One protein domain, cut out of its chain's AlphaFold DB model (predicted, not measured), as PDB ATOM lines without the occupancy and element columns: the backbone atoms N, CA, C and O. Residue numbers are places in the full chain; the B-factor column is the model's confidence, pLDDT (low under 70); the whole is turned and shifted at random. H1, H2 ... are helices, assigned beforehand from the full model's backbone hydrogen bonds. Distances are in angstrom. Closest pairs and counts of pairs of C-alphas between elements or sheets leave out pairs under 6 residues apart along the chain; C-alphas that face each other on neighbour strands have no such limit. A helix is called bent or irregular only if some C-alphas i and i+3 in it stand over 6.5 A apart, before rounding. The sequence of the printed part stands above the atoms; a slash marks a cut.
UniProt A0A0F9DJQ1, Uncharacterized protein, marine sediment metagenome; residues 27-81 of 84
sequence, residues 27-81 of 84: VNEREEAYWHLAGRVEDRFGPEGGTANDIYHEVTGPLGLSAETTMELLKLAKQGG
ATOM      1  N   VAL A  27      29.613  13.573  -8.485       77.06
ATOM      2  CA  VAL A  27      29.465  12.156  -8.818       77.06
ATOM      3  C   VAL A  27      29.395  11.292  -7.574       77.06
ATOM      4  O   VAL A  27      29.971  11.601  -6.535       77.06
ATOM      5  N   ASN A  28      28.704  10.167  -7.712       82.62
ATOM      6  CA  ASN A  28      28.788   9.090  -6.738       82.62
ATOM      7  C   ASN A  28      30.111   8.329  -6.925       82.62
ATOM      8  O   ASN A  28      30.584   8.197  -8.053       82.62
ATOM      9  N   GLU A  29      30.639   7.724  -5.856       82.19
ATOM     10  CA  GLU A  29      31.882   6.915  -5.866       82.19
ATOM     11  C   GLU A  29      31.904   5.852  -6.986       82.19
ATOM     12  O   GLU A  29      32.947   5.487  -7.525       82.19
ATOM     13  N   ARG A  30      30.724   5.363  -7.389       82.00
ATOM     14  CA  ARG A  30      30.575   4.416  -8.503       82.00
ATOM     15  C   ARG A  30      30.885   5.027  -9.869       82.00
ATOM     16  O   ARG A  30      31.484   4.355 -10.699       82.00
ATOM     17  N   GLU A  31      30.467   6.264 -10.122       82.88
ATOM     18  CA  GLU A  31      30.773   6.941 -11.387       82.88
ATOM     19  C   GLU A  31      32.251   7.310 -11.486       82.88
ATOM     20  O   GLU A  31      32.840   7.162 -12.555       82.88
ATOM     21  N   GLU A  32      32.868   7.690 -10.366       86.69
ATOM     22  CA  GLU A  32      34.315   7.898 -10.283       86.69
ATOM     23  C   GLU A  32      35.083   6.617 -10.652       86.69
ATOM     24  O   GLU A  32      36.004   6.652 -11.470       86.69
ATOM     25  N   ALA A  33      34.643   5.453 -10.159       86.50
ATOM     26  CA  ALA A  33      35.228   4.168 -10.542       86.50
ATOM     27  C   ALA A  33      35.108   3.877 -12.052       86.50
ATOM     28  O   ALA A  33      36.044   3.345 -12.654       86.50
ATOM     29  N   TYR A  34      33.986   4.236 -12.687       88.88
ATOM     30  CA  TYR A  34      33.797   4.054 -14.133       88.88
ATOM     31  C   TYR A  34      34.674   4.989 -14.957       88.88
ATOM     32  O   TYR A  34      35.226   4.570 -15.974       88.88
ATOM     33  N   TRP A  35      34.825   6.232 -14.509       89.31
ATOM     34  CA  TRP A  35      35.702   7.204 -15.144       89.31
ATOM     35  C   TRP A  35      37.170   6.779 -15.049       89.31
ATOM     36  O   TRP A  35      37.872   6.749 -16.059       89.31
ATOM     37  N   HIS A  36      37.620   6.327 -13.875       89.56
ATOM     38  CA  HIS A  36      38.963   5.765 -13.720       89.56
ATOM     39  C   HIS A  36      39.182   4.517 -14.573       89.56
ATOM     40  O   HIS A  36      40.266   4.343 -15.132       89.56
ATOM     41  N   LEU A  37      38.173   3.648 -14.690       89.38
ATOM     42  CA  LEU A  37      38.245   2.497 -15.583       89.38
ATOM     43  C   LEU A  37      38.430   2.950 -17.034       89.38
ATOM     44  O   LEU A  37      39.328   2.447 -17.700       89.38
ATOM     45  N   ALA A  38      37.631   3.910 -17.507       89.50
ATOM     46  CA  ALA A  38      37.738   4.442 -18.863       89.50
ATOM     47  C   ALA A  38      39.118   5.059 -19.136       89.50
ATOM     48  O   ALA A  38      39.749   4.698 -20.129       89.50
ATOM     49  N   GLY A  39      39.635   5.871 -18.209       90.06
ATOM     50  CA  GLY A  39      40.971   6.457 -18.320       90.06
ATOM     51  C   GLY A  39      42.088   5.409 -18.360       90.06
ATOM     52  O   GLY A  39      43.026   5.539 -19.136       90.06
ATOM     53  N   ARG A  40      41.983   4.317 -17.590       90.75
ATOM     54  CA  ARG A  40      42.969   3.220 -17.649       90.75
ATOM     55  C   ARG A  40      42.878   2.399 -18.930       90.75
ATOM     56  O   ARG A  40      43.897   1.923 -19.423       90.75
ATOM     57  N   VAL A  41      41.670   2.201 -19.455       89.12
ATOM     58  CA  VAL A  41      41.474   1.544 -20.753       89.12
ATOM     59  C   VAL A  41      42.112   2.385 -21.858       89.12
ATOM     60  O   VAL A  41      42.796   1.839 -22.717       89.12
ATOM     61  N   GLU A  42      41.948   3.703 -21.809       90.31
ATOM     62  CA  GLU A  42      42.575   4.628 -22.749       90.31
ATOM     63  C   GLU A  42      44.099   4.691 -22.602       90.31
ATOM     64  O   GLU A  42      44.803   4.581 -23.598       90.31
ATOM     65  N   ASP A  43      44.629   4.765 -21.381       90.38
ATOM     66  CA  ASP A  43      46.079   4.741 -21.137       90.38
ATOM     67  C   ASP A  43      46.727   3.452 -21.671       90.38
ATOM     68  O   ASP A  43      47.814   3.470 -22.251       90.38
ATOM     69  N   ARG A  44      46.031   2.314 -21.534       89.50
ATOM     70  CA  ARG A  44      46.575   1.010 -21.926       89.50
ATOM     71  C   ARG A  44      46.400   0.677 -23.404       89.50
ATOM     72  O   ARG A  44      47.294   0.065 -23.988       89.50
ATOM     73  N   PHE A  45      45.253   1.017 -23.988       88.75
ATOM     74  CA  PHE A  45      44.862   0.595 -25.340       88.75
ATOM     75  C   PHE A  45      44.707   1.757 -26.327       88.75
ATOM     76  O   PHE A  45      44.538   1.530 -27.527       88.75
ATOM     77  N   GLY A  46      44.764   2.998 -25.850       84.44
ATOM     78  CA  GLY A  46      44.613   4.195 -26.664       84.44
ATOM     79  C   GLY A  46      43.260   4.265 -27.389       84.44
ATOM     80  O   GLY A  46      42.263   3.693 -26.931       84.44
ATOM     81  N   PRO A  47      43.211   4.929 -28.559       81.69
ATOM     82  CA  PRO A  47      41.972   5.141 -29.307       81.69
ATOM     83  C   PRO A  47      41.405   3.857 -29.931       81.69
ATOM     84  O   PRO A  47      40.248   3.835 -30.350       81.69
ATOM     85  N   GLU A  48      42.195   2.780 -30.011       83.25
ATOM     86  CA  GLU A  48      41.733   1.495 -30.545       83.25
ATOM     87  C   GLU A  48      40.821   0.744 -29.566       83.25
ATOM     88  O   GLU A  48      39.974  -0.049 -29.998       83.25
ATOM     89  N   GLY A  49      40.977   1.018 -28.265       86.50
ATOM     90  CA  GLY A  49      40.252   0.367 -27.181       86.50
ATOM     91  C   GLY A  49      40.670  -1.082 -26.934       86.50
ATOM     92  O   GLY A  49      41.310  -1.735 -27.758       86.50
ATOM     93  N   GLY A  50      40.275  -1.604 -25.775       87.62
ATOM     94  CA  GLY A  50      40.561  -2.981 -25.369       87.62
ATOM     95  C   GLY A  50      39.335  -3.877 -25.505       87.62
ATOM     96  O   GLY A  50      38.202  -3.422 -25.334       87.62
ATOM     97  N   THR A  51      39.517  -5.166 -25.792       89.88
ATOM     98  CA  THR A  51      38.413  -6.123 -25.601       89.88
ATOM     99  C   THR A  51      38.157  -6.330 -24.110       89.88
ATOM    100  O   THR A  51      39.035  -6.077 -23.288       89.88
ATOM    101  N   ALA A  52      36.980  -6.839 -23.732       87.06
ATOM    102  CA  ALA A  52      36.708  -7.168 -22.327       87.06
ATOM    103  C   ALA A  52      37.788  -8.082 -21.722       87.06
ATOM    104  O   ALA A  52      38.150  -7.934 -20.559       87.06
ATOM    105  N   ASN A  53      38.326  -8.992 -22.535       87.12
ATOM    106  CA  ASN A  53      39.394  -9.889 -22.130       87.12
ATOM    107  C   ASN A  53      40.718  -9.150 -21.908       87.12
ATOM    108  O   ASN A  53      41.360  -9.341 -20.880       87.12
ATOM    109  N   ASP A  54      41.106  -8.272 -22.831       88.19
ATOM    110  CA  ASP A  54      42.338  -7.492 -22.674       88.19
ATOM    111  C   ASP A  54      42.239  -6.563 -21.462       88.19
ATOM    112  O   ASP A  54      43.158  -6.503 -20.650       88.19
ATOM    113  N   ILE A  55      41.093  -5.901 -21.280       89.06
ATOM    114  CA  ILE A  55      40.841  -5.023 -20.131       89.06
ATOM    115  C   ILE A  55      40.884  -5.823 -18.829       89.06
ATOM    116  O   ILE A  55      41.481  -5.375 -17.851       89.06
ATOM    117  N   TYR A  56      40.318  -7.028 -18.821       89.56
ATOM    118  CA  TYR A  56      40.442  -7.913 -17.674       89.56
ATOM    119  C   TYR A  56      41.899  -8.230 -17.345       89.56
ATOM    120  O   TYR A  56      42.307  -8.108 -16.199       89.56
ATOM    121  N   HIS A  57      42.722  -8.594 -18.322       86.69
ATOM    122  CA  HIS A  57      44.098  -8.997 -18.035       86.69
ATOM    123  C   HIS A  57      45.042  -7.838 -17.726       86.69
ATOM    124  O   HIS A  57      45.949  -7.994 -16.910       86.69
ATOM    125  N   GLU A  58      44.832  -6.690 -18.358       88.88
ATOM    126  CA  GLU A  58      45.769  -5.571 -18.314       88.88
ATOM    127  C   GLU A  58      45.344  -4.472 -17.334       88.88
ATOM    128  O   GLU A  58      46.198  -3.730 -16.854       88.88
ATOM    129  N   VAL A  59      44.048  -4.360 -17.011       88.88
ATOM    130  CA  VAL A  59      43.511  -3.252 -16.201       88.88
ATOM    131  C   VAL A  59      42.925  -3.730 -14.876       88.88
ATOM    132  O   VAL A  59      43.323  -3.220 -13.829       88.88
ATOM    133  N   THR A  60      41.982  -4.677 -14.882       87.94
ATOM    134  CA  THR A  60      41.237  -5.056 -13.661       87.94
ATOM    135  C   THR A  60      41.801  -6.286 -12.948       87.94
ATOM    136  O   THR A  60      41.752  -6.366 -11.722       87.94
ATOM    137  N   GLY A  61      42.408  -7.214 -13.677       86.44
ATOM    138  CA  GLY A  61      43.060  -8.417 -13.161       86.44
ATOM    139  C   GLY A  61      44.232  -8.119 -12.221       86.44
ATOM    140  O   GLY A  61      44.290  -8.723 -11.149       86.44
ATOM    141  N   PRO A  62      45.115  -7.143 -12.518       87.19
ATOM    142  CA  PRO A  62      46.135  -6.683 -11.571       87.19
ATOM    143  C   PRO A  62      45.561  -6.096 -10.270       87.19
ATOM    144  O   PRO A  62      46.275  -6.012  -9.275       87.19
ATOM    145  N   LEU A  63      44.280  -5.710 -10.256       86.50
ATOM    146  CA  LEU A  63      43.568  -5.210  -9.071       86.50
ATOM    147  C   LEU A  63      42.878  -6.330  -8.279       86.50
ATOM    148  O   LEU A  63      42.208  -6.050  -7.289       86.50
ATOM    149  N   GLY A  64      43.006  -7.588  -8.715       86.81
ATOM    150  CA  GLY A  64      42.357  -8.737  -8.085       86.81
ATOM    151  C   GLY A  64      40.849  -8.824  -8.336       86.81
ATOM    152  O   GLY A  64      40.164  -9.572  -7.641       86.81
ATOM    153  N   LEU A  65      40.318  -8.072  -9.306       87.25
ATOM    154  CA  LEU A  65      38.908  -8.159  -9.687       87.25
ATOM    155  C   LEU A  65      38.648  -9.438 -10.482       87.25
ATOM    156  O   LEU A  65      39.509  -9.901 -11.225       87.25
ATOM    157  N   SER A  66      37.443  -9.995 -10.352       88.25
ATOM    158  CA  SER A  66      37.028 -11.151 -11.143       88.25
ATOM    159  C   SER A  66      36.619 -10.740 -12.561       88.25
ATOM    160  O   SER A  66      36.313  -9.574 -12.845       88.25
ATOM    161  N   ALA A  67      36.581 -11.717 -13.467       85.12
ATOM    162  CA  ALA A  67      36.084 -11.520 -14.825       85.12
ATOM    163  C   ALA A  67      34.611 -11.056 -14.831       85.12
ATOM    164  O   ALA A  67      34.249 -10.164 -15.597       85.12
ATOM    165  N   GLU A  68      33.782 -11.590 -13.928       86.81
ATOM    166  CA  GLU A  68      32.376 -11.193 -13.770       86.81
ATOM    167  C   GLU A  68      32.244  -9.736 -13.320       86.81
ATOM    168  O   GLU A  68      31.545  -8.955 -13.966       86.81
ATOM    169  N   THR A  69      32.985  -9.336 -12.281       88.38
ATOM    170  CA  THR A  69      33.006  -7.943 -11.813       88.38
ATOM    171  C   THR A  69      33.531  -7.008 -12.897       88.38
ATOM    172  O   THR A  69      33.012  -5.913 -13.080       88.38
ATOM    173  N   THR A  70      34.522  -7.443 -13.675       88.75
ATOM    174  CA  THR A  70      35.045  -6.658 -14.800       88.75
ATOM    175  C   THR A  70      33.978  -6.429 -15.865       88.75
ATOM    176  O   THR A  70      33.798  -5.303 -16.322       88.75
ATOM    177  N   MET A  71      33.226  -7.466 -16.235       88.69
ATOM    178  CA  MET A  71      32.125  -7.340 -17.193       88.69
ATOM    179  C   MET A  71      31.011  -6.436 -16.683       88.69
ATOM    180  O   MET A  71      30.459  -5.646 -17.451       88.69
ATOM    181  N   GLU A  72      30.688  -6.533 -15.395       90.31
ATOM    182  CA  GLU A  72      29.711  -5.659 -14.760       90.31
ATOM    183  C   GLU A  72      30.174  -4.197 -14.800       90.31
ATOM    184  O   GLU A  72      29.428  -3.338 -15.269       90.31
ATOM    185  N   LEU A  73      31.428  -3.918 -14.431       89.31
ATOM    186  CA  LEU A  73      32.006  -2.575 -14.493       89.31
ATOM    187  C   LEU A  73      32.034  -2.021 -15.919       89.31
ATOM    188  O   LEU A  73      31.646  -0.878 -16.133       89.31
ATOM    189  N   LEU A  74      32.426  -2.827 -16.910       89.94
ATOM    190  CA  LEU A  74      32.416  -2.423 -18.320       89.94
ATOM    191  C   LEU A  74      31.002  -2.093 -18.808       89.94
ATOM    192  O   LEU A  74      30.795  -1.110 -19.523       89.94
ATOM    193  N   LYS A  75      30.011  -2.894 -18.406       90.00
ATOM    194  CA  LYS A  75      28.603  -2.659 -18.738       90.00
ATOM    195  C   LYS A  75      28.084  -1.379 -18.084       90.00
ATOM    196  O   LYS A  75      27.416  -0.598 -18.758       90.00
ATOM    197  N   LEU A  76      28.400  -1.155 -16.810       90.06
ATOM    198  CA  LEU A  76      27.973   0.025 -16.060       90.06
ATOM    199  C   LEU A  76      28.664   1.296 -16.563       90.06
ATOM    200  O   LEU A  76      27.987   2.288 -16.816       90.06
ATOM    201  N   ALA A  77      29.971   1.253 -16.824       89.19
ATOM    202  CA  ALA A  77      30.715   2.358 -17.425       89.19
ATOM    203  C   ALA A  77      30.187   2.706 -18.824       89.19
ATOM    204  O   ALA A  77      30.071   3.881 -19.175       89.19
ATOM    205  N   LYS A  78      29.772   1.697 -19.598       89.88
ATOM    206  CA  LYS A  78      29.094   1.906 -20.877       89.88
ATOM    207  C   LYS A  78      27.713   2.542 -20.731       89.88
ATOM    208  O   LYS A  78      27.379   3.452 -21.481       89.88
ATOM    209  N   GLN A  79      26.908   2.089 -19.771       87.50
ATOM    210  CA  GLN A  79      25.606   2.700 -19.472       87.50
ATOM    211  C   GLN A  79      25.749   4.141 -18.968       87.50
ATOM    212  O   GLN A  79      24.944   4.993 -19.329       87.50
ATOM    213  N   GLY A  80      26.798   4.419 -18.194       84.56
ATOM    214  CA  GLY A  80      27.173   5.762 -17.756       84.56
ATOM    215  C   GLY A  80      27.769   6.626 -18.869       84.56
ATOM    216  O   GLY A  80      27.997   7.812 -18.651       84.56
ATOM    217  N   GLY A  81      28.010   6.068 -20.059       87.38
ATOM    218  CA  GLY A  81      28.552   6.795 -21.201       87.38
ATOM    219  C   GLY A  81      30.029   7.161 -21.071       87.38
ATOM    220  O   GLY A  81      30.443   8.090 -21.750       87.38
TER     221      GLY A  81
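This is residues 27 to 81 of the 84 residues of an uncharacterized protein of marine sediment metagenome (UniProt A0A0F9DJQ1). Three helices are set crosswise to one another in a triangle, each touching the other two. The long H1 is kinked near residue 42; H2 packs on its residues 37 to 44, and H3 comes back to its residues 31 to 38. The printed part has 55 residues, with H1, H2 and H3 in that order along it and no named strand; the class is all helix. It is compact, with a radius of gyration of the C-alphas of 10.3 A, and spans 26 by 25 by 16 A.

H1 runs from residue 29, C-alpha at (31.882, 6.915, -5.866), to residue 48, 27.1 A from first to last C-alpha. It has a kink of 67 degrees near residue 42 and is irregular, with C-alphas 44 and 47 9.6 A apart. H2, residues 52 to 63, is 15.1 A long and only just irregular: C-alphas 57 and 60 are 6.55 A apart. H3, residues 67 to 79, is 18.3 A long and ends at C-alpha 79, (25.606, 2.700, -19.472).

H1 touches H2 with residues 37 to 44 alone, and H2 touches it with residues 55 to 59 alone. Their closest C-alphas, of Val 41 and Ile 55, are 6.6 A apart. They run opposite ways at a steep tilt of 57 degrees. H1 touches H3 with residues 31 to 38 alone, and H3 touches it with residues 73 to 77 alone; the closest C-alphas are those of Tyr 34 and Ala 77, 4.8 A apart. These two stand about perpendicular, at 85 degrees. H2 and H3 touch, closest at the C-alphas of Tyr 56 and Thr 70, 6.2 A apart, and run opposite ways at a steep tilt of 69.5 degrees, only just short of about perpendicular. In H3 every O i to N i+4 pair is within hydrogen-bond range; in H1 14 of 16 are, and in H2 4 of 8.

The two C-alphas farthest apart, of Asn 28 and Glu 48, are 28.1 A apart. The printed part has no cut, and the links H1 to H2 and H2 to H3 are tight, with 3 residues each. The mean pLDDT of the printed part is 87.5, and no printed residue is under 70.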